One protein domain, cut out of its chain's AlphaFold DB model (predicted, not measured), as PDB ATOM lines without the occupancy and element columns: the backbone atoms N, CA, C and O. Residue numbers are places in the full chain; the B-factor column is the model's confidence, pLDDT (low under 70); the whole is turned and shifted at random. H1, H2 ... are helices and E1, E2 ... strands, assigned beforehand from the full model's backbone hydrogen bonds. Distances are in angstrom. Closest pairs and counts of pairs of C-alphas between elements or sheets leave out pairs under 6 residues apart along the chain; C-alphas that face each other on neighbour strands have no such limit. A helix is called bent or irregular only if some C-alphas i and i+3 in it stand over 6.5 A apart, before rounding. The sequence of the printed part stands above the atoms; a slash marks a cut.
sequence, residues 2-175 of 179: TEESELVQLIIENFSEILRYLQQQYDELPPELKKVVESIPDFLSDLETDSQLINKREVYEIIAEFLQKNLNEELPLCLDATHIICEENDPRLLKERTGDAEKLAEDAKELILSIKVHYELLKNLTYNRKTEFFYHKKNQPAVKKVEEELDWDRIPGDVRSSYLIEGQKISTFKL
ATOM      1  N   THR A   2     164.531 231.131 144.804       58.06
ATOM      2  CA  THR A   2     164.645 231.675 146.167       58.06
ATOM      3  C   THR A   2     165.327 233.046 146.120       58.06
ATOM      4  O   THR A   2     166.100 233.293 145.197       58.06
ATOM      5  N   GLU A   3     165.089 233.923 147.103       64.25
ATOM      6  CA  GLU A   3     165.754 235.244 147.202       64.25
ATOM      7  C   GLU A   3     167.293 235.137 147.161       64.25
ATOM      8  O   GLU A   3     167.974 235.978 146.580       64.25
ATOM      9  N   GLU A   4     167.853 234.054 147.710       57.97
ATOM     10  CA  GLU A   4     169.293 233.759 147.664       57.97
ATOM     11  C   GLU A   4     169.815 233.561 146.231       57.97
ATOM     12  O   GLU A   4     170.914 234.005 145.904       57.97
ATOM     13  N   SER A   5     169.014 232.953 145.350       65.44
ATOM     14  CA  SER A   5     169.368 232.752 143.939       65.44
ATOM     15  C   SER A   5     169.418 234.071 143.169       65.44
ATOM     16  O   SER A   5     170.244 234.222 142.274       65.44
ATOM     17  N   GLU A   6     168.557 235.029 143.517       71.75
ATOM     18  CA  GLU A   6     168.503 236.345 142.868       71.75
ATOM     19  C   GLU A   6     169.689 237.225 143.283       71.75
ATOM     20  O   GLU A   6     170.279 237.907 142.448       71.75
ATOM     21  N   LEU A   7     170.097 237.157 144.554       71.69
ATOM     22  CA  LEU A   7     171.288 237.846 145.061       71.69
ATOM     23  C   LEU A   7     172.579 237.332 144.420       71.69
ATOM     24  O   LEU A   7     173.417 238.133 144.012       71.69
ATOM     25  N   VAL A   8     172.741 236.011 144.299       69.81
ATOM     26  CA  VAL A   8     173.908 235.414 143.626       69.81
ATOM     27  C   VAL A   8     173.960 235.841 142.163       69.81
ATOM     28  O   VAL A   8     175.018 236.232 141.672       69.81
ATOM     29  N   GLN A   9     172.815 235.834 141.483       69.88
ATOM     30  CA  GLN A   9     172.716 236.269 140.097       69.88
ATOM     31  C   GLN A   9     173.082 237.749 139.938       69.88
ATOM     32  O   GLN A   9     173.894 238.083 139.079       69.88
ATOM     33  N   LEU A  10     172.586 238.614 140.829       78.25
ATOM     34  CA  LEU A  10     172.941 240.032 140.854       78.25
ATOM     35  C   LEU A  10     174.446 240.239 141.083       78.25
ATOM     36  O   LEU A  10     175.052 241.091 140.436       78.25
ATOM     37  N   ILE A  11     175.062 239.463 141.979       78.50
ATOM     38  CA  ILE A  11     176.508 239.534 142.230       78.50
ATOM     39  C   ILE A  11     177.292 239.129 140.981       78.50
ATOM     40  O   ILE A  11     178.229 239.833 140.623       78.50
ATOM     41  N   ILE A  12     176.910 238.040 140.304       75.94
ATOM     42  CA  ILE A  12     177.586 237.581 139.081       75.94
ATOM     43  C   ILE A  12     177.446 238.619 137.961       75.94
ATOM     44  O   ILE A  12     178.428 238.952 137.301       75.94
ATOM     45  N   GLU A  13     176.247 239.168 137.764       78.00
ATOM     46  CA  GLU A  13     175.975 240.168 136.724       78.00
ATOM     47  C   GLU A  13     176.738 241.478 136.942       78.00
ATOM     48  O   GLU A  13     177.146 242.118 135.975       78.00
ATOM     49  N   ASN A  14     176.967 241.860 138.200       81.12
ATOM     50  CA  ASN A  14     177.679 243.088 138.557       81.12
ATOM     51  C   ASN A  14     179.133 242.831 138.978       81.12
ATOM     52  O   ASN A  14     179.805 243.750 139.448       81.12
ATOM     53  N   PHE A  15     179.642 241.607 138.814       81.94
ATOM     54  CA  PHE A  15     180.935 241.202 139.363       81.94
ATOM     55  C   PHE A  15     182.078 242.084 138.863       81.94
ATOM     56  O   PHE A  15     182.877 242.553 139.670       81.94
ATOM     57  N   SER A  16     182.127 242.384 137.561       71.00
ATOM     58  CA  SER A  16     183.167 243.247 136.988       71.00
ATOM     59  C   SER A  16     183.124 244.660 137.575       71.00
ATOM     60  O   SER A  16     184.162 245.282 137.796       71.00
ATOM     61  N   GLU A  17     181.929 245.182 137.862       79.88
ATOM     62  CA  GLU A  17     181.766 246.505 138.466       79.88
ATOM     63  C   GLU A  17     182.170 246.511 139.938       79.88
ATOM     64  O   GLU A  17     182.876 247.425 140.366       79.88
ATOM     65  N   ILE A  18     181.781 245.472 140.682       81.19
ATOM     66  CA  ILE A  18     182.170 245.253 142.077       81.19
ATOM     67  C   ILE A  18     183.691 245.124 142.171       81.19
ATOM     68  O   ILE A  18     184.321 245.826 142.960       81.19
ATOM     69  N   LEU A  19     184.299 244.283 141.334       79.06
ATOM     70  CA  LEU A  19     185.741 244.067 141.316       79.06
ATOM     71  C   LEU A  19     186.488 245.352 140.963       79.06
ATOM     72  O   LEU A  19     187.427 245.725 141.663       79.06
ATOM     73  N   ARG A  20     186.040 246.076 139.931       79.00
ATOM     74  CA  ARG A  20     186.615 247.371 139.550       79.00
ATOM     75  C   ARG A  20     186.519 248.387 140.685       79.00
ATOM     76  O   ARG A  20     187.486 249.098 140.937       79.00
ATOM     77  N   TYR A  21     185.379 248.460 141.365       82.81
ATOM     78  CA  TYR A  21     185.203 249.337 142.521       82.81
ATOM     79  C   TYR A  21     186.185 248.977 143.644       82.81
ATOM     80  O   TYR A  21     186.891 249.846 144.151       82.81
ATOM     81  N   LEU A  22     186.297 247.689 143.977       82.06
ATOM     82  CA  LEU A  22     187.220 247.204 145.003       82.06
ATOM     83  C   LEU A  22     188.687 247.468 144.637       82.06
ATOM     84  O   LEU A  22     189.464 247.875 145.494       82.06
ATOM     85  N   GLN A  23     189.065 247.305 143.369       80.00
ATOM     86  CA  GLN A  23     190.409 247.626 142.880       80.00
ATOM     87  C   GLN A  23     190.702 249.132 142.918       80.00
ATOM     88  O   GLN A  23     191.809 249.537 143.260       80.00
ATOM     89  N   GLN A  24     189.724 249.982 142.600       84.19
ATOM     90  CA  GLN A  24     189.888 251.439 142.673       84.19
ATOM     91  C   GLN A  24     190.044 251.940 144.109       84.19
ATOM     92  O   GLN A  24     190.744 252.920 144.340       84.19
ATOM     93  N   GLN A  25     189.390 251.276 145.058       86.50
ATOM     94  CA  GLN A  25     189.456 251.601 146.481       86.50
ATOM     95  C   GLN A  25     190.509 250.764 147.218       86.50
ATOM     96  O   GLN A  25     190.514 250.753 148.447       86.50
ATOM     97  N   TYR A  26     191.386 250.056 146.490       84.06
ATOM     98  CA  TYR A  26     192.234 249.008 147.056       84.06
ATOM     99  C   TYR A  26     193.016 249.487 148.273       84.06
ATOM    100  O   TYR A  26     192.969 248.843 149.314       84.06
ATOM    101  N   ASP A  27     193.668 250.647 148.188       84.94
ATOM    102  CA  ASP A  27     194.484 251.187 149.278       84.94
ATOM    103  C   ASP A  27     193.675 251.478 150.551       84.94
ATOM    104  O   ASP A  27     194.193 251.289 151.657       84.94
ATOM    105  N   GLU A  28     192.399 251.834 150.400       87.12
ATOM    106  CA  GLU A  28     191.456 252.148 151.478       87.12
ATOM    107  C   GLU A  28     190.750 250.903 152.044       87.12
ATOM    108  O   GLU A  28     190.076 250.984 153.074       87.12
ATOM    109  N   LEU A  29     190.923 249.731 151.419       84.81
ATOM    110  CA  LEU A  29     190.314 248.496 151.900       84.81
ATOM    111  C   LEU A  29     190.953 248.017 153.220       84.81
ATOM    112  O   LEU A  29     192.185 248.028 153.371       84.81
ATOM    113  N   PRO A  30     190.135 247.497 154.156       87.69
ATOM    114  CA  PRO A  30     190.609 246.705 155.282       87.69
ATOM    115  C   PRO A  30     191.517 245.550 154.822       87.69
ATOM    116  O   PRO A  30     191.255 244.954 153.769       87.69
ATOM    117  N   PRO A  31     192.554 245.182 155.597       83.31
ATOM    118  CA  PRO A  31     193.469 244.089 155.255       83.31
ATOM    119  C   PRO A  31     192.775 242.760 154.921       83.31
ATOM    120  O   PRO A  31     193.266 241.994 154.095       83.31
ATOM    121  N   GLU A  32     191.630 242.482 155.542       78.81
ATOM    122  CA  GLU A  32     190.824 241.284 155.304       78.81
ATOM    123  C   GLU A  32     190.203 241.285 153.902       78.81
ATOM    124  O   GLU A  32     190.209 240.254 153.234       78.81
ATOM    125  N   LEU A  33     189.724 242.439 153.424       74.88
ATOM    126  CA  LEU A  33     189.147 242.577 152.083       74.88
ATOM    127  C   LEU A  33     190.223 242.634 150.997       74.88
ATOM    128  O   LEU A  33     190.004 242.102 149.914       74.88
ATOM    129  N   LYS A  34     191.401 243.196 151.297       81.69
ATOM    130  CA  LYS A  34     192.569 243.144 150.401       81.69
ATOM    131  C   LYS A  34     192.938 241.705 150.052       81.69
ATOM    132  O   LYS A  34     193.005 241.367 148.877       81.69
ATOM    133  N   LYS A  35     193.039 240.840 151.068       77.38
ATOM    134  CA  LYS A  35     193.295 239.404 150.878       77.38
ATOM    135  C   LYS A  35     192.227 238.721 150.033       77.38
ATOM    136  O   LYS A  35     192.563 237.887 149.205       77.38
ATOM    137  N   VAL A  36     190.954 239.074 150.229       74.62
ATOM    138  CA  VAL A  36     189.861 238.535 149.409       74.62
ATOM    139  C   VAL A  36     190.047 238.947 147.951       74.62
ATOM    140  O   VAL A  36     190.053 238.077 147.090       74.62
ATOM    141  N   VAL A  37     190.287 240.233 147.676       79.25
ATOM    142  CA  VAL A  37     190.522 240.750 146.316       79.25
ATOM    143  C   VAL A  37     191.740 240.094 145.660       79.25
ATOM    144  O   VAL A  37     191.667 239.716 144.494       79.25
ATOM    145  N   GLU A  38     192.830 239.908 146.408       78.81
ATOM    146  CA  GLU A  38     194.040 239.216 145.946       78.81
ATOM    147  C   GLU A  38     193.803 237.724 145.672       78.81
ATOM    148  O   GLU A  38     194.413 237.177 144.763       78.81
ATOM    149  N   SER A  39     192.901 237.075 146.416       71.81
ATOM    150  CA  SER A  39     192.573 235.649 146.261       71.81
ATOM    151  C   SER A  39     191.497 235.342 145.218       71.81
ATOM    152  O   SER A  39     191.248 234.175 144.944       71.81
ATOM    153  N   ILE A  40     190.829 236.353 144.649       73.75
ATOM    154  CA  ILE A  40     189.776 236.147 143.641       73.75
ATOM    155  C   ILE A  40     190.279 235.328 142.439       73.75
ATOM    156  O   ILE A  40     189.574 234.397 142.056       73.75
ATOM    157  N   PRO A  41     191.465 235.605 141.858       66.88
ATOM    158  CA  PRO A  41     192.004 234.794 140.768       66.88
ATOM    159  C   PRO A  41     192.173 233.317 141.152       66.88
ATOM    160  O   PRO A  41     191.765 232.438 140.397       66.88
ATOM    161  N   ASP A  42     192.698 233.050 142.350       62.16
ATOM    162  CA  ASP A  42     192.933 231.689 142.840       62.16
ATOM    163  C   ASP A  42     191.611 230.968 143.157       62.16
ATOM    164  O   ASP A  42     191.407 229.826 142.754       62.16
ATOM    165  N   PHE A  43     190.661 231.655 143.799       61.38
ATOM    166  CA  PHE A  43     189.326 231.128 144.093       61.38
ATOM    167  C   PHE A  43     188.545 230.776 142.825       61.38
ATOM    168  O   PHE A  43     187.860 229.752 142.794       61.38
ATOM    169  N   LEU A  44     188.647 231.612 141.786       62.03
ATOM    170  CA  LEU A  44     188.084 231.286 140.482       62.03
ATOM    171  C   LEU A  44     188.754 230.024 139.939       62.03
ATOM    172  O   LEU A  44     188.024 229.100 139.618       62.03
ATOM    173  N   SER A  45     190.085 229.907 139.991       56.66
ATOM    174  CA  SER A  45     190.805 228.720 139.501       56.66
ATOM    175  C   SER A  45     190.482 227.404 140.235       56.66
ATOM    176  O   SER A  45     190.382 226.343 139.616       56.66
ATOM    177  N   ASP A  46     190.246 227.441 141.549       51.59
ATOM    178  CA  ASP A  46     189.980 226.237 142.349       51.59
ATOM    179  C   ASP A  46     188.561 225.676 142.132       51.59
ATOM    180  O   ASP A  46     188.329 224.468 142.239       51.59
ATOM    181  N   LEU A  47     187.605 226.529 141.752       55.59
ATOM    182  CA  LEU A  47     186.226 226.153 141.404       55.59
ATOM    183  C   LEU A  47     186.098 225.470 140.025       55.59
ATOM    184  O   LEU A  47     184.984 225.162 139.586       55.59
ATOM    185  N   GLU A  48     187.204 225.269 139.303       60.03
ATOM    186  CA  GLU A  48     187.191 224.985 137.861       60.03
ATOM    187  C   GLU A  48     187.450 223.526 137.497       60.03
ATOM    188  O   GLU A  48     186.968 223.071 136.455       60.03
ATOM    189  N   THR A  49     188.124 222.765 138.360       62.59
ATOM    190  CA  THR A  49     188.707 221.474 137.967       62.59
ATOM    191  C   THR A  49     187.664 220.438 137.517       62.59
ATOM    192  O   THR A  49     187.853 219.789 136.485       62.59
ATOM    193  N   ASP A  50     186.543 220.303 138.232       69.12
ATOM    194  CA  ASP A  50     185.514 219.311 137.887       69.12
ATOM    195  C   ASP A  50     184.662 219.757 136.691       69.12
ATOM    196  O   ASP A  50     184.403 218.968 135.780       69.12
ATOM    197  N   SER A  51     184.288 221.041 136.640       75.38
ATOM    198  CA  SER A  51     183.508 221.618 135.533       75.38
ATOM    199  C   SER A  51     184.251 221.537 134.197       75.38
ATOM    200  O   SER A  51     183.670 221.172 133.175       75.38
ATOM    201  N   GLN A  52     185.560 221.802 134.208       83.94
ATOM    202  CA  GLN A  52     186.402 221.759 133.020       83.94
ATOM    203  C   GLN A  52     186.566 220.323 132.519       83.94
ATOM    204  O   GLN A  52     186.479 220.074 131.317       83.94
ATOM    205  N   LEU A  53     186.754 219.367 133.435       85.94
ATOM    206  CA  LEU A  53     186.872 217.953 133.091       85.94
ATOM    207  C   LEU A  53     185.570 217.408 132.489       85.94
ATOM    208  O   LEU A  53     185.614 216.727 131.466       85.94
ATOM    209  N   ILE A  54     184.421 217.718 133.098       87.12
ATOM    210  CA  ILE A  54     183.097 217.326 132.587       87.12
ATOM    211  C   ILE A  54     182.879 217.918 131.197       87.12
ATOM    212  O   ILE A  54     182.546 217.190 130.265       87.12
ATOM    213  N   ASN A  55     183.134 219.215 131.037       90.88
ATOM    214  CA  ASN A  55     182.939 219.887 129.765       90.88
ATOM    215  C   ASN A  55     183.824 219.295 128.653       90.88
ATOM    216  O   ASN A  55     183.319 218.995 127.571       90.88
ATOM    217  N   LYS A  56     185.113 219.049 128.934       92.88
ATOM    218  CA  LYS A  56     186.012 218.370 127.991       92.88
ATOM    219  C   LYS A  56     185.490 216.989 127.597       92.88
ATOM    220  O   LYS A  56     185.486 216.675 126.411       92.88
ATOM    221  N   ARG A  57     185.020 216.182 128.560       92.31
ATOM    222  CA  ARG A  57     184.442 214.851 128.281       92.31
ATOM    223  C   ARG A  57     183.271 214.943 127.317       92.31
ATOM    224  O   ARG A  57     183.277 214.249 126.311       92.31
ATOM    225  N   GLU A  58     182.317 215.823 127.593       94.62
ATOM    226  CA  GLU A  58     181.136 215.996 126.743       94.62
ATOM    227  C   GLU A  58     181.519 216.448 125.326       94.62
ATOM    228  O   GLU A  58     181.034 215.906 124.336       94.62
ATOM    229  N   VAL A  59     182.447 217.402 125.206       96.75
ATOM    230  CA  VAL A  59     182.944 217.861 123.902       96.75
ATOM    231  C   VAL A  59     183.653 216.732 123.147       96.75
ATOM    232  O   VAL A  59     183.415 216.557 121.951       96.75
ATOM    233  N   TYR A  60     184.491 215.941 123.819       97.19
ATOM    234  CA  TYR A  60     185.173 214.804 123.200       97.19
ATOM    235  C   TYR A  60     184.207 213.690 122.808       97.19
ATOM    236  O   TYR A  60     184.374 213.101 121.744       97.19
ATOM    237  N   GLU A  61     183.154 213.445 123.583       96.69
ATOM    238  CA  GLU A  61     182.079 212.527 123.200       96.69
ATOM    239  C   GLU A  61     181.366 212.999 121.925       96.69
ATOM    240  O   GLU A  61     181.158 212.204 121.008       96.69
ATOM    241  N   ILE A  62     181.087 214.300 121.789       98.06
ATOM    242  CA  ILE A  62     180.485 214.874 120.572       98.06
ATOM    243  C   ILE A  62     181.395 214.683 119.346       98.06
ATOM    244  O   ILE A  62     180.910 214.383 118.248       98.06
ATOM    245  N   ILE A  63     182.713 214.835 119.514       98.31
ATOM    246  CA  ILE A  63     183.693 214.581 118.447       98.31
ATOM    247  C   ILE A  63     183.765 213.083 118.125       98.31
ATOM    248  O   ILE A  63     183.705 212.710 116.952       98.31
ATOM    249  N   ALA A  64     183.802 212.217 119.134       97.75
ATOM    250  CA  ALA A  64     183.828 210.771 118.955       97.75
ATOM    251  C   ALA A  64     182.575 210.269 118.219       97.75
ATOM    252  O   ALA A  64     182.679 209.486 117.276       97.75
ATOM    253  N   GLU A  65     181.390 210.779 118.561       98.19
ATOM    254  CA  GLU A  65     180.156 210.488 117.830       98.19
ATOM    255  C   GLU A  65     180.197 210.977 116.380       98.19
ATOM    256  O   GLU A  65     179.622 210.353 115.479       98.19
ATOM    257  N   PHE A  66     180.822 212.132 116.136       98.31
ATOM    258  CA  PHE A  66     181.033 212.625 114.784       98.31
ATOM    259  C   PHE A  66     181.915 211.658 113.987       98.31
ATOM    260  O   PHE A  66     181.546 211.311 112.861       98.31
ATOM    261  N   LEU A  67     183.025 211.194 114.562       97.88
ATOM    262  CA  LEU A  67     183.924 210.227 113.932       97.88
ATOM    263  C   LEU A  67     183.220 208.895 113.682       97.88
ATOM    264  O   LEU A  67     183.202 208.440 112.542       97.88
ATOM    265  N   GLN A  68     182.533 208.338 114.681       97.50
ATOM    266  CA  GLN A  68     181.760 207.099 114.550       97.50
ATOM    267  C   GLN A  68     180.804 207.161 113.352       97.50
ATOM    268  O   GLN A  68     180.756 206.245 112.533       97.50
ATOM    269  N   LYS A  69     180.058 208.264 113.213       96.62
ATOM    270  CA  LYS A  69     179.067 208.433 112.138       96.62
ATOM    271  C   LYS A  69     179.695 208.561 110.745       96.62
ATOM    272  O   LYS A  69     179.020 208.242 109.768       96.62
ATOM    273  N   ASN A  70     180.926 209.064 110.628       96.62
ATOM    274  CA  ASN A  70     181.568 209.314 109.329       96.62
ATOM    275  C   ASN A  70     182.599 208.245 108.934       96.62
ATOM    276  O   ASN A  70     182.793 208.034 107.739       96.62
ATOM    277  N   LEU A  71     183.230 207.582 109.904       95.69
ATOM    278  CA  LEU A  71     184.257 206.555 109.703       95.69
ATOM    279  C   LEU A  71     183.728 205.134 109.954       95.69
ATOM    280  O   LEU A  71     184.376 204.174 109.563       95.69
ATOM    281  N   ASN A  72     182.514 204.998 110.506       95.00
ATOM    282  CA  ASN A  72     181.844 203.719 110.762       95.00
ATOM    283  C   ASN A  72     182.641 202.797 111.705       95.00
ATOM    284  O   ASN A  72     182.768 201.599 111.457       95.00
ATOM    285  N   GLU A  73     183.138 203.375 112.797       95.88
ATOM    286  CA  GLU A  73     183.929 202.697 113.829       95.88
ATOM    287  C   GLU A  73     183.239 202.731 115.203       95.88
ATOM    288  O   GLU A  73     182.252 203.445 115.424       95.88
ATOM    289  N   GLU A  74     183.736 201.930 116.146       93.38
ATOM    290  CA  GLU A  74     183.178 201.860 117.500       93.38
ATOM    291  C   GLU A  74     183.476 203.126 118.319       93.38
ATOM    292  O   GLU A  74     184.571 203.681 118.270       93.38
ATOM    293  N   LEU A  75     182.505 203.562 119.132       93.00
ATOM    294  CA  LEU A  75     182.613 204.801 119.910       93.00
ATOM    295  C   LEU A  75     183.855 204.857 120.826       93.00
ATOM    296  O   LEU A  75     184.487 205.912 120.849       93.00
ATOM    297  N   PRO A  76     184.254 203.783 121.547       91.75
ATOM    298  CA  PRO A  76     185.476 203.807 122.355       91.75
ATOM    299  C   PRO A  76     186.736 204.090 121.528       91.75
ATOM    300  O   PRO A  76     187.536 204.938 121.911       91.75
ATOM    301  N   LEU A  77     186.857 203.468 120.352       93.81
ATOM    302  CA  LEU A  77     187.973 203.692 119.435       93.81
ATOM    303  C   LEU A  77     187.955 205.124 118.871       93.81
ATOM    304  O   LEU A  77     188.990 205.783 118.793       93.81
ATOM    305  N   CYS A  78     186.771 205.645 118.533       96.38
ATOM    306  CA  CYS A  78     186.604 207.039 118.117       96.38
ATOM    307  C   CYS A  78     186.954 208.038 119.226       96.38
ATOM    308  O   CYS A  78     187.454 209.123 118.929       96.38
ATOM    309  N   LEU A  79     186.693 207.699 120.490       95.50
ATOM    310  CA  LEU A  79     187.068 208.526 121.633       95.50
ATOM    311  C   LEU A  79     188.591 208.540 121.821       95.50
ATOM    312  O   LEU A  79     189.167 209.611 121.999       95.50
ATOM    313  N   ASP A  80     189.256 207.393 121.681       94.94
ATOM    314  CA  ASP A  80     190.722 207.321 121.700       94.94
ATOM    315  C   ASP A  80     191.344 208.138 120.552       94.94
ATOM    316  O   ASP A  80     192.258 208.934 120.781       94.94
ATOM    317  N   ALA A  81     190.800 208.029 119.336       96.50
ATOM    318  CA  ALA A  81     191.220 208.852 118.199       96.50
ATOM    319  C   ALA A  81     190.962 210.351 118.438       96.50
ATOM    320  O   ALA A  81     191.798 211.182 118.085       96.50
ATOM    321  N   THR A  82     189.845 210.700 119.086       97.25
ATOM    322  CA  THR A  82     189.523 212.080 119.492       97.25
ATOM    323  C   THR A  82     190.589 212.639 120.432       97.25
ATOM    324  O   THR A  82     191.103 213.731 120.192       97.25
ATOM    325  N   HIS A  83     190.972 211.881 121.462       95.81
ATOM    326  CA  HIS A  83     192.040 212.283 122.377       95.81
ATOM    327  C   HIS A  83     193.369 212.509 121.643       95.81
ATOM    328  O   HIS A  83     194.092 213.443 121.977       95.81
ATOM    329  N   ILE A  84     193.677 211.700 120.623       95.62
ATOM    330  CA  ILE A  84     194.892 211.857 119.811       95.62
ATOM    331  C   ILE A  84     194.839 213.136 118.961       95.62
ATOM    332  O   ILE A  84     195.797 213.906 118.980       95.62
ATOM    333  N   ILE A  85     193.755 213.387 118.216       96.44
ATOM    334  CA  ILE A  85     193.679 214.566 117.327       96.44
ATOM    335  C   ILE A  85     193.584 215.888 118.097       96.44
ATOM    336  O   ILE A  85     194.022 216.913 117.585       96.44
ATOM    337  N   CYS A  86     193.026 215.868 119.310       95.62
ATOM    338  CA  CYS A  86     192.962 217.028 120.200       95.62
ATOM    339  C   CYS A  86     194.190 217.151 121.119       95.62
ATOM    340  O   CYS A  86     194.178 218.007 122.000       95.62
ATOM    341  N   GLU A  87     195.213 216.304 120.938       95.06
ATOM    342  CA  GLU A  87     196.424 216.231 121.775       95.06
ATOM    343  C   GLU A  87     196.112 216.273 123.282       95.06
ATOM    344  O   GLU A  87     196.751 216.982 124.063       95.06
ATOM    345  N   GLU A  88     195.098 215.516 123.709       94.12
ATOM    346  CA  GLU A  88     194.740 215.446 125.120       94.12
ATOM    347  C   GLU A  88     195.819 214.693 125.902       94.12
ATOM    348  O   GLU A  88     196.220 213.582 125.550       94.12
ATOM    349  N   ASN A  89     196.256 215.304 127.001       91.69
ATOM    350  CA  ASN A  89     197.329 214.804 127.851       91.69
ATOM    351  C   ASN A  89     196.892 214.632 129.315       91.69
ATOM    352  O   ASN A  89     197.666 214.127 130.128       91.69
ATOM    353  N   ASP A  90     195.670 215.036 129.677       88.81
ATOM    354  CA  ASP A  90     195.136 214.873 131.024       88.81
ATOM    355  C   ASP A  90     194.846 213.386 131.314       88.81
ATOM    356  O   ASP A  90     193.911 212.808 130.743       88.81
ATOM    357  N   PRO A  91     195.577 212.746 132.247       87.56
ATOM    358  CA  PRO A  91     195.396 211.329 132.555       87.56
ATOM    359  C   PRO A  91     194.011 211.001 133.133       87.56
ATOM    360  O   PRO A  91     193.636 209.834 133.189       87.56
ATOM    361  N   ARG A  92     193.227 211.998 133.563       86.50
ATOM    362  CA  ARG A  92     191.843 211.812 134.037       86.50
ATOM    363  C   ARG A  92     190.837 211.651 132.893       86.50
ATOM    364  O   ARG A  92     189.684 211.274 133.142       86.50
ATOM    365  N   LEU A  93     191.242 211.983 131.668       86.19
ATOM    366  CA  LEU A  93     190.465 211.822 130.435       86.19
ATOM    367  C   LEU A  93     190.937 210.615 129.628       86.19
ATOM    368  O   LEU A  93     190.124 209.930 129.011       86.19
ATOM    369  N   LEU A  94     192.231 210.313 129.700       87.50
ATOM    370  CA  LEU A  94     192.821 209.167 129.029       87.50
ATOM    371  C   LEU A  94     192.456 207.864 129.756       87.50
ATOM    372  O   LEU A  94     192.729 207.685 130.942       87.50
ATOM    373  N   LYS A  95     191.836 206.939 129.024       76.81
ATOM    374  CA  LYS A  95     191.638 205.548 129.450       76.81
ATOM    375  C   LYS A  95     192.654 204.648 128.744       76.81
ATOM    376  O   LYS A  95     193.423 205.107 127.900       76.81
ATOM    377  N   GLU A  96     192.678 203.370 129.113       76.81
ATOM    378  CA  GLU A  96     193.445 202.369 128.370       76.81
ATOM    379  C   GLU A  96     192.951 202.333 126.918       76.81
ATOM    380  O   GLU A  96     191.757 202.138 126.680       76.81
ATOM    381  N   ARG A  97     193.869 202.581 125.973       79.00
ATOM    382  CA  ARG A  97     193.541 202.654 124.549       79.00
ATOM    383  C   ARG A  97     193.059 201.304 124.047       79.00
ATOM    384  O   ARG A  97     193.602 200.255 124.401       79.00
ATOM    385  N   THR A  98     192.077 201.352 123.167       74.69
ATOM    386  CA  THR A  98     191.516 200.187 122.495       74.69
ATOM    387  C   THR A  98     191.893 200.198 121.017       74.69
ATOM    388  O   THR A  98     191.962 201.253 120.399       74.69
ATOM    389  N   GLY A  99     192.138 199.019 120.438       85.50
ATOM    390  CA  GLY A  99     192.340 198.866 118.993       85.50
ATOM    391  C   GLY A  99     193.514 199.664 118.406       85.50
ATOM    392  O   GLY A  99     194.546 199.834 119.048       85.50
ATOM    393  N   ASP A 100     193.354 200.089 117.150       92.88
ATOM    394  CA  ASP A 100     194.333 200.862 116.366       92.88
ATOM    395  C   ASP A 100     193.876 202.330 116.265       92.88
ATOM    396  O   ASP A 100     193.458 202.820 115.211       92.88
ATOM    397  N   ALA A 101     193.850 203.009 117.416       93.75
ATOM    398  CA  ALA A 101     193.364 204.384 117.535       93.75
ATOM    399  C   ALA A 101     194.238 205.378 116.759       93.75
ATOM    400  O   ALA A 101     193.742 206.392 116.274       93.75
ATOM    401  N   GLU A 102     195.532 205.084 116.617       95.31
ATOM    402  CA  GLU A 102     196.490 205.878 115.854       95.31
ATOM    403  C   GLU A 102     196.112 205.927 114.377       95.31
ATOM    404  O   GLU A 102     196.041 207.015 113.804       95.31
ATOM    405  N   LYS A 103     195.805 204.777 113.768       95.81
ATOM    406  CA  LYS A 103     195.332 204.746 112.384       95.81
ATOM    407  C   LYS A 103     194.018 205.508 112.225       95.81
ATOM    408  O   LYS A 103     193.892 206.306 111.300       95.81
ATOM    409  N   LEU A 104     193.067 205.311 113.140       96.69
ATOM    410  CA  LEU A 104     191.793 206.028 113.078       96.69
ATOM    411  C   LEU A 104     191.976 207.545 113.245       96.69
ATOM    412  O   LEU A 104     191.247 208.327 112.637       96.69
ATOM    413  N   ALA A 105     192.948 207.975 114.050       96.88
ATOM    414  CA  ALA A 105     193.296 209.381 114.189       96.88
ATOM    415  C   ALA A 105     193.872 209.955 112.886       96.88
ATOM    416  O   ALA A 105     193.539 211.085 112.540       96.88
ATOM    417  N   GLU A 106     194.683 209.202 112.139       97.38
ATOM    418  CA  GLU A 106     195.137 209.625 110.805       97.38
ATOM    419  C   GLU A 106     193.965 209.738 109.818       97.38
ATOM    420  O   GLU A 106     193.806 210.783 109.184       97.38
ATOM    421  N   ASP A 107     193.066 208.749 109.779       96.56
ATOM    422  CA  ASP A 107     191.848 208.809 108.955       96.56
ATOM    423  C   ASP A 107     190.965 210.020 109.341       96.56
ATOM    424  O   ASP A 107     190.400 210.716 108.491       96.56
ATOM    425  N   ALA A 108     190.872 210.329 110.640       97.06
ATOM    426  CA  ALA A 108     190.166 211.499 111.151       97.06
ATOM    427  C   ALA A 108     190.820 212.824 110.722       97.06
ATOM    428  O   ALA A 108     190.099 213.767 110.389       97.06
ATOM    429  N   LYS A 109     192.157 212.901 110.694       96.38
ATOM    430  CA  LYS A 109     192.909 214.078 110.220       96.38
ATOM    431  C   LYS A 109     192.730 214.311 108.718       96.38
ATOM    432  O   LYS A 109     192.696 215.458 108.288       96.38
ATOM    433  N   GLU A 110     192.573 213.255 107.921       95.31
ATOM    434  CA  GLU A 110     192.227 213.389 106.498       95.31
ATOM    435  C   GLU A 110     190.775 213.849 106.294       95.31
ATOM    436  O   GLU A 110     190.466 214.587 105.355       95.31
ATOM    437  N   LEU A 111     189.865 213.429 107.178       96.25
ATOM    438  CA  LEU A 111     188.450 213.796 107.126       96.25
ATOM    439  C   LEU A 111     188.194 215.241 107.583       96.25
ATOM    440  O   LEU A 111     187.368 215.941 106.988       96.25
ATOM    441  N   ILE A 112     188.821 215.668 108.677       97.56
ATOM    442  CA  ILE A 112     188.481 216.893 109.405       97.56
ATOM    443  C   ILE A 112     189.401 218.036 108.978       97.56
ATOM    444  O   ILE A 112     190.617 217.939 109.016       97.56
ATOM    445  N   LEU A 113     188.799 219.175 108.642       96.75
ATOM    446  CA  LEU A 113     189.505 220.424 108.359       96.75
ATOM    447  C   LEU A 113     189.726 221.248 109.628       96.75
ATOM    448  O   LEU A 113     190.775 221.863 109.800       96.75
ATOM    449  N   SER A 114     188.709 221.327 110.491       97.81
ATOM    450  CA  SER A 114     188.800 222.033 111.768       97.81
ATOM    451  C   SER A 114     187.669 221.644 112.715       97.81
ATOM    452  O   SER A 114     186.548 221.384 112.274       97.81
ATOM    453  N   ILE A 115     187.954 221.671 114.017       98.31
ATOM    454  CA  ILE A 115     186.959 221.577 115.089       98.31
ATOM    455  C   ILE A 115     187.044 222.847 115.929       98.31
ATOM    456  O   ILE A 115     188.126 223.222 116.394       98.31
ATOM    457  N   LYS A 116     185.900 223.499 116.136       98.00
ATOM    458  CA  LYS A 116     185.779 224.684 116.990       98.00
ATOM    459  C   LYS A 116     184.653 224.507 117.989       98.00
ATOM    460  O   LYS A 116     183.612 223.956 117.647       98.00
ATOM    461  N   VAL A 117     184.851 225.018 119.196       97.69
ATOM    462  CA  VAL A 117     183.823 225.093 120.233       97.69
ATOM    463  C   VAL A 117     183.610 226.551 120.588       97.69
ATOM    464  O   VAL A 117     184.560 227.282 120.869       97.69
ATOM    465  N   HIS A 118     182.358 226.977 120.551       97.44
ATOM    466  CA  HIS A 118     181.942 228.329 120.877       97.44
ATOM    467  C   HIS A 118     181.048 228.298 122.106       97.44
ATOM    468  O   HIS A 118     180.181 227.435 122.206       97.44
ATOM    469  N   TYR A 119     181.230 229.273 122.985       96.75
ATOM    470  CA  TYR A 119     180.361 229.536 124.120       96.75
ATOM    471  C   TYR A 119     179.795 230.935 123.954       96.75
ATOM    472  O   TYR A 119     180.557 231.899 123.932       96.75
ATOM    473  N   GLU A 120     178.480 231.042 123.811       96.19
ATOM    474  CA  GLU A 120     177.776 232.315 123.670       96.19
ATOM    475  C   GLU A 120     176.814 232.497 124.841       96.19
ATOM    476  O   GLU A 120     175.942 231.658 125.066       96.19
ATOM    477  N   LEU A 121     176.975 233.592 125.585       93.88
ATOM    478  CA  LEU A 121     176.049 233.962 126.647       93.88
ATOM    479  C   LEU A 121     174.678 234.275 126.040       93.88
ATOM    480  O   LEU A 121     174.545 235.175 125.209       93.88
ATOM    481  N   LEU A 122     173.657 233.563 126.507       91.75
ATOM    482  CA  LEU A 122     172.259 233.825 126.193       91.75
ATOM    483  C   LEU A 122     171.690 234.836 127.203       91.75
ATOM    484  O   LEU A 122     172.125 235.984 127.281       91.75
ATOM    485  N   LYS A 123     170.694 234.422 127.986       87.06
ATOM    486  CA  LYS A 123     170.061 235.205 129.053       87.06
ATOM    487  C   LYS A 123     170.222 234.473 130.379       87.06
ATOM    488  O   LYS A 123     170.339 233.254 130.385       87.06
ATOM    489  N   ASN A 124     170.165 235.210 131.484       85.06
ATOM    490  CA  ASN A 124     170.145 234.654 132.840       85.06
ATOM    491  C   ASN A 124     171.316 233.694 133.139       85.06
ATOM    492  O   ASN A 124     171.121 232.702 133.831       85.06
ATOM    493  N   LEU A 125     172.514 233.989 132.618       85.12
ATOM    494  CA  LEU A 125     173.727 233.167 132.776       85.12
ATOM    495  C   LEU A 125     173.639 231.751 132.172       85.12
ATOM    496  O   LEU A 125     174.468 230.896 132.475       85.12
ATOM    497  N   THR A 126     172.682 231.517 131.276       90.88
ATOM    498  CA  THR A 126     172.662 230.346 130.393       90.88
ATOM    499  C   THR A 126     173.535 230.610 129.169       90.88
ATOM    500  O   THR A 126     173.541 231.718 128.628       90.88
ATOM    501  N   TYR A 127     174.244 229.589 128.700       94.38
ATOM    502  CA  TYR A 127     175.128 229.640 127.541       94.38
ATOM    503  C   TYR A 127     174.679 228.665 126.459       94.38
ATOM    504  O   TYR A 127     174.211 227.573 126.757       94.38
ATOM    505  N   ASN A 128     174.892 229.029 125.199       97.06
ATOM    506  CA  ASN A 128     174.874 228.086 124.089       97.06
ATOM    507  C   ASN A 128     176.305 227.593 123.838       97.06
ATOM    508  O   ASN A 128     177.172 228.389 123.458       97.06
ATOM    509  N   ARG A 129     176.553 226.294 124.036       97.38
ATOM    510  CA  ARG A 129     177.759 225.618 123.550       97.38
ATOM    511  C   ARG A 129     177.495 225.116 122.139       97.38
ATOM    512  O   ARG A 129     176.638 224.266 121.923       97.38
ATOM    513  N   LYS A 130     178.282 225.596 121.181       98.06
ATOM    514  CA  LYS A 130     178.223 225.166 119.784       98.06
ATOM    515  C   LYS A 130     179.542 224.539 119.354       98.06
ATOM    516  O   LYS A 130     180.549 225.239 119.251       98.06
ATOM    517  N   THR A 131     179.513 223.257 119.011       98.12
ATOM    518  CA  THR A 131     180.641 222.530 118.416       98.12
ATOM    519  C   THR A 131     180.478 222.483 116.896       98.12
ATOM    520  O   THR A 131     179.525 221.897 116.374       98.12
ATOM    521  N   GLU A 132     181.395 223.123 116.171       98.31
ATOM    522  CA  GLU A 132     181.425 223.177 114.709       98.31
ATOM    523  C   GLU A 132     182.515 222.255 114.148       98.31
ATOM    524  O   GLU A 132     183.696 222.390 114.465       98.31
ATOM    525  N   PHE A 133     182.105 221.354 113.258       98.31
ATOM    526  CA  PHE A 133     182.973 220.465 112.495       98.31
ATOM    527  C   PHE A 133     183.056 220.958 111.058       98.31
ATOM    528  O   PHE A 133     182.062 220.900 110.329       98.31
ATOM    529  N   PHE A 134     184.235 221.393 110.635       98.00
ATOM    530  CA  PHE A 134     184.568 221.624 109.235       98.00
ATOM    531  C   PHE A 134     185.245 220.358 108.719       98.00
ATOM    532  O   PHE A 134     186.228 219.917 109.308       98.00
ATOM    533  N   TYR A 135     184.720 219.743 107.663       97.94
ATOM    534  CA  TYR A 135     185.178 218.421 107.227       97.94
ATOM    535  C   TYR A 135     184.925 218.168 105.741       97.94
ATOM    536  O   TYR A 135     184.134 218.865 105.100       97.94
ATOM    537  N   HIS A 136     185.578 217.152 105.188       95.50
ATOM    538  CA  HIS A 136     185.362 216.687 103.826       95.50
ATOM    539  C   HIS A 136     184.170 215.727 103.751       95.50
ATOM    540  O   HIS A 136     184.189 214.622 104.281       95.50
ATOM    541  N   LYS A 137     183.123 216.111 103.014       92.38
ATOM    542  CA  LYS A 137     181.994 215.242 102.672       92.38
ATOM    543  C   LYS A 137     181.974 215.026 101.167       92.38
ATOM    544  O   LYS A 137     181.708 215.959 100.415       92.38
ATOM    545  N   LYS A 138     182.235 213.793 100.714       88.75
ATOM    546  CA  LYS A 138     182.335 213.460  99.275       88.75
ATOM    547  C   LYS A 138     183.328 214.382  98.535       88.75
ATOM    548  O   LYS A 138     183.007 214.918  97.478       88.75
ATOM    549  N   ASN A 139     184.507 214.595  99.126       85.56
ATOM    550  CA  ASN A 139     185.569 215.487  98.635       85.56
ATOM    551  C   ASN A 139     185.180 216.971  98.502       85.56
ATOM    552  O   ASN A 139     185.850 217.722  97.798       85.56
ATOM    553  N   GLN A 140     184.127 217.422  99.187       90.62
ATOM    554  CA  GLN A 140     183.758 218.836  99.268       90.62
ATOM    555  C   GLN A 140     183.725 219.301 100.729       90.62
ATOM    556  O   GLN A 140     183.315 218.522 101.592       90.62
ATOM    557  N   PRO A 141     184.137 220.544 101.032       94.81
ATOM    558  CA  PRO A 141     184.007 221.095 102.374       94.81
ATOM    559  C   PRO A 141     182.541 221.147 102.816       94.81
ATOM    560  O   PRO A 141     181.668 221.613 102.083       94.81
ATOM    561  N   ALA A 142     182.280 220.686 104.032       96.88
ATOM    562  CA  ALA A 142     180.982 220.725 104.684       96.88
ATOM    563  C   ALA A 142     181.133 221.183 106.137       96.88
ATOM    564  O   ALA A 142     182.213 221.093 106.724       96.88
ATOM    565  N   VAL A 143     180.027 221.660 106.712       97.62
ATOM    566  CA  VAL A 143     179.954 222.057 108.121       97.62
ATOM    567  C   VAL A 143     178.841 221.284 108.809       97.62
ATOM    568  O   VAL A 143     177.717 221.228 108.306       97.62
ATOM    569  N   LYS A 144     179.145 220.708 109.971       97.62
ATOM    570  CA  LYS A 144     178.150 220.172 110.905       97.62
ATOM    571  C   LYS A 144     178.242 220.935 112.220       97.62
ATOM    572  O   LYS A 144     179.337 221.247 112.672       97.62
ATOM    573  N   LYS A 145     177.087 221.228 112.814       98.00
ATOM    574  CA  LYS A 145     176.970 221.952 114.081       98.00
ATOM    575  C   LYS A 145     176.213 221.098 115.084       98.00
ATOM    576  O   LYS A 145     175.251 220.427 114.703       98.00
ATOM    577  N   VAL A 146     176.672 221.114 116.324       97.88
ATOM    578  CA  VAL A 146     175.988 220.544 117.486       97.88
ATOM    579  C   VAL A 146     175.853 221.675 118.496       97.88
ATOM    580  O   VAL A 146     176.850 222.328 118.784       97.88
ATOM    581  N   GLU A 147     174.632 221.945 118.946       97.75
ATOM    582  CA  GLU A 147     174.294 223.064 119.833       97.75
ATOM    583  C   GLU A 147     173.615 222.529 121.093       97.75
ATOM    584  O   GLU A 147     172.750 221.653 121.004       97.75
ATOM    585  N   GLU A 148     174.022 223.043 122.249       96.44
ATOM    586  CA  GLU A 148     173.565 222.619 123.571       96.44
ATOM    587  C   GLU A 148     173.445 223.832 124.498       96.44
ATOM    588  O   GLU A 148     174.349 224.664 124.565       96.44
ATOM    589  N   GLU A 149     172.354 223.915 125.258       95.88
ATOM    590  CA  GLU A 149     172.217 224.913 126.320       95.88
ATOM    591  C   GLU A 149     172.870 224.403 127.611       95.88
ATOM    592  O   GLU A 149     172.625 223.276 128.047       95.88
ATOM    593  N   LEU A 150     173.707 225.241 128.222       92.31
ATOM    594  CA  LEU A 150     174.438 224.958 129.451       92.31
ATOM    595  C   LEU A 150     174.159 226.030 130.503       92.31
ATOM    596  O   LEU A 150     174.111 227.223 130.198       92.31
ATOM    597  N   ASP A 151     174.044 225.596 131.750       89.00
ATOM    598  CA  ASP A 151     174.010 226.488 132.903       89.00
ATOM    599  C   ASP A 151     175.410 227.037 133.226       89.00
ATOM    600  O   ASP A 151     176.436 226.473 132.828       89.00
ATOM    601  N   TRP A 152     175.446 228.152 133.962       85.44
ATOM    602  CA  TRP A 152     176.667 228.862 134.366       85.44
ATOM    603  C   TRP A 152     177.725 227.960 135.016       85.44
ATOM    604  O   TRP A 152     178.918 228.136 134.799       85.44
ATOM    605  N   ASP A 153     177.307 226.989 135.820       82.88
ATOM    606  CA  ASP A 153     178.185 226.066 136.542       82.88
ATOM    607  C   ASP A 153     178.738 224.927 135.666       82.88
ATOM    608  O   ASP A 153     179.679 224.239 136.068       82.88
ATOM    609  N   ARG A 154     178.197 224.748 134.454       85.69
ATOM    610  CA  ARG A 154     178.606 223.711 133.493       85.69
ATOM    611  C   ARG A 154     179.524 224.220 132.384       85.69
ATOM    612  O   ARG A 154     180.035 223.416 131.597       85.69
ATOM    613  N   ILE A 155     179.739 225.532 132.293       89.06
ATOM    614  CA  ILE A 155     180.694 226.103 131.342       89.06
ATOM    615  C   ILE A 155     182.130 226.084 131.896       89.06
ATOM    616  O   ILE A 155     182.330 226.127 133.114       89.06
ATOM    617  N   PRO A 156     183.146 226.022 131.014       89.38
ATOM    618  CA  PRO A 156     184.545 226.042 131.423       89.38
ATOM    619  C   PRO A 156     184.915 227.258 132.281       89.38
ATOM    620  O   PRO A 156     184.348 228.343 132.140       89.38
ATOM    621  N   GLY A 157     185.895 227.067 133.164       84.06
ATOM    622  CA  GLY A 157     186.421 228.112 134.044       84.06
ATOM    623  C   GLY A 157     186.936 229.343 133.314       84.06
ATOM    624  O   GLY A 157     186.555 230.463 133.631       84.06
ATOM    625  N   ASP A 158     187.710 229.130 132.255       85.00
ATOM    626  CA  ASP A 158     188.216 230.196 131.391       85.00
ATOM    627  C   ASP A 158     187.086 231.005 130.731       85.00
ATOM    628  O   ASP A 158     187.158 232.228 130.693       85.00
ATOM    629  N   VAL A 159     185.993 230.368 130.304       89.00
ATOM    630  CA  VAL A 159     184.799 231.065 129.790       89.00
ATOM    631  C   VAL A 159     184.136 231.908 130.878       89.00
ATOM    632  O   VAL A 159     183.785 233.064 130.625       89.00
ATOM    633  N   ARG A 160     183.983 231.358 132.091       86.50
ATOM    634  CA  ARG A 160     183.437 232.100 133.240       86.50
ATOM    635  C   ARG A 160     184.311 233.303 133.571       86.50
ATOM    636  O   ARG A 160     183.800 234.413 133.689       86.50
ATOM    637  N   SER A 161     185.615 233.090 133.673       83.81
ATOM    638  CA  SER A 161     186.608 234.110 133.995       83.81
ATOM    639  C   SER A 161     186.656 235.212 132.936       83.81
ATOM    640  O   SER A 161     186.583 236.386 133.294       83.81
ATOM    641  N   SER A 162     186.651 234.875 131.643       85.56
ATOM    642  CA  SER A 162     186.554 235.859 130.555       85.56
ATOM    643  C   SER A 162     185.281 236.707 130.647       85.56
ATOM    644  O   SER A 162     185.327 237.919 130.433       85.56
ATOM    645  N   TYR A 163     184.139 236.122 131.016       87.06
ATOM    646  CA  TYR A 163     182.923 236.907 131.245       87.06
ATOM    647  C   TYR A 163     183.038 237.807 132.485       87.06
ATOM    648  O   TYR A 163     182.789 239.007 132.397       87.06
ATOM    649  N   LEU A 164     183.439 237.247 133.628       81.75
ATOM    650  CA  LEU A 164     183.510 237.960 134.906       81.75
ATOM    651  C   LEU A 164     184.525 239.109 134.889       81.75
ATOM    652  O   LEU A 164     184.274 240.165 135.470       81.75
ATOM    653  N   ILE A 165     185.673 238.911 134.243       78.81
ATOM    654  CA  ILE A 165     186.786 239.865 134.253       78.81
ATOM    655  C   ILE A 165     186.676 240.834 133.074       78.81
ATOM    656  O   ILE A 165     186.803 242.045 133.257       78.81
ATOM    657  N   GLU A 166     186.428 240.318 131.870       81.69
ATOM    658  CA  GLU A 166     186.527 241.092 130.625       81.69
ATOM    659  C   GLU A 166     185.155 241.477 130.052       81.69
ATOM    660  O   GLU A 166     185.071 242.231 129.080       81.69
ATOM    661  N   GLY A 167     184.059 240.969 130.627       83.56
ATOM    662  CA  GLY A 167     182.713 241.136 130.075       83.56
ATOM    663  C   GLY A 167     182.518 240.396 128.746       83.56
ATOM    664  O   GLY A 167     181.594 240.715 127.989       83.56
ATOM    665  N   GLN A 168     183.395 239.439 128.422       87.44
ATOM    666  CA  GLN A 168     183.372 238.720 127.155       87.44
ATOM    667  C   GLN A 168     182.140 237.808 127.081       87.44
ATOM    668  O   GLN A 168     181.981 236.866 127.850       87.44
ATOM    669  N   LYS A 169     181.255 238.086 126.117       91.00
ATOM    670  CA  LYS A 169     180.004 237.327 125.921       91.00
ATOM    671  C   LYS A 169     180.152 236.108 125.014       91.00
ATOM    672  O   LYS A 169     179.264 235.264 124.994       91.00
ATOM    673  N   ILE A 170     181.230 236.051 124.231       94.31
ATOM    674  CA  ILE A 170     181.490 234.974 123.274       94.31
ATOM    675  C   ILE A 170     182.934 234.517 123.422       94.31
ATOM    676  O   ILE A 170     183.844 235.304 123.163       94.31
ATOM    677  N   SER A 171     183.136 233.241 123.737       94.81
ATOM    678  CA  SER A 171     184.453 232.596 123.779       94.81
ATOM    679  C   SER A 171     184.537 231.522 122.700       94.81
ATOM    680  O   SER A 171     183.564 230.819 122.434       94.81
ATOM    681  N   THR A 172     185.679 231.418 122.022       95.81
ATOM    682  CA  THR A 172     185.895 230.441 120.945       95.81
ATOM    683  C   THR A 172     187.210 229.718 121.155       95.81
ATOM    684  O   THR A 172     188.253 230.354 121.264       95.81
ATOM    685  N   PHE A 173     187.152 228.392 121.118       94.94
ATOM    686  CA  PHE A 173     188.298 227.504 121.227       94.94
ATOM    687  C   PHE A 173     188.424 226.693 119.946       94.94
ATOM    688  O   PHE A 173     187.451 226.107 119.468       94.94
ATOM    689  N   LYS A 174     189.624 226.659 119.373       96.31
ATOM    690  CA  LYS A 174     189.947 225.783 118.248       96.31
ATOM    691  C   LYS A 174     190.603 224.528 118.814       96.31
ATOM    692  O   LYS A 174     191.658 224.625 119.423       96.31
ATOM    693  N   LEU A 175     189.965 223.377 118.624       95.94
ATOM    694  CA  LEU A 175     190.467 222.094 119.134       95.94
ATOM    695  C   LEU A 175     191.298 221.340 118.101       95.94
ATOM    696  O   LEU A 175     192.114 220.503 118.461       95.94
TER     697      LEU A 175
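What this domain is: This is residues 2 to 175 of the 179 residues of an uncharacterized protein of Okeania sp. SIO1F9 (UniProt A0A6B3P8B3). A twisted four-stranded sheet has the long helix H4 and the short H7 over one face and its other face bare, while H5 and H6 pack by one end of H4, H6 beside the strands. Beyond the other end of H4, the helices H1, H2 and H3 form a loose arm off the sheet, and residues 2 to 8 stick out from it. The printed part has 174 residues, with seven named helices and four named strands in the order H1 H2 H3 H4 H5 H6 E1 E2 E3 H7 E4. The sheet order is E3 E2 E1 E4, antiparallel, and the class is mixed, helices and strands. The whole is loose, with a radius of gyration of the C-alphas of 20.1 A and spans of 63 by 31 by 30 A.

How they stand to each other: E1, residues 112 to 121, E2, residues 127 to 137, and E3, residues 140 to 150, form a meander, each strand the antiparallel neighbour of the one before. N 118 and O 130 are 2.8 A apart, as are N 131 and O 146, within hydrogen-bond range. E4, residues 170 to 175, is antiparallel to E1, with N 173 and O 117 at 2.8 A. H4, residues 49 to 71, and H7, residues 157 to 166, are on the same face, two layers with helices on one face of a sheet, at heights over the sheet of 9.4 A and 8.5 A. H5, residues 75 to 85, touches residues 60 to 68 of H4, the closest C-alphas being Ala 64 and Cys 78, 4.7 A. H6, residues 101 to 111, touches H5, closest at Ala 81 and Ala 105, C-alphas 4.5 A apart, and stands at the sheet's level. H2, residues 15 to 24, and H7 touch only at their ends, closest at C-alphas 16 and 165, 5.7 A. H3, residues 31 to 46, is irregular, with C-alphas 38 and 41 at 7.1 A; it only just touches H7, with 3 pairs of C-alphas within 8 A, closest at Ser 45 and Gly 157, 7.0 A. H1, residues 3 to 13, is close to but not clearly touching H7, C-alphas 12 and 164 being 7.3 A apart. Every O i to N i+4 pair is within hydrogen-bond range in H1, H2, H4, H5, H6 and H7, and 10 of 12 in H3.

Where its parts are: H1 begins at C-alpha 3 (165.754, 235.244, 147.202). H4 measures 32.3 A, E3 32.2 A, E2 29.5 A and E1 27.3 A. E4 ends at C-alpha 175 (190.467, 222.094, 119.134).

The domain as a whole: The C-alphas of Pro 30 and Lys 138 are farthest apart, 65.7 A. The printed part has no cut; the link from H5 to H6, residues 86 to 100, is long. Residues 2 to 5, 8 to 9 and 41 to 50 have pLDDT under 70.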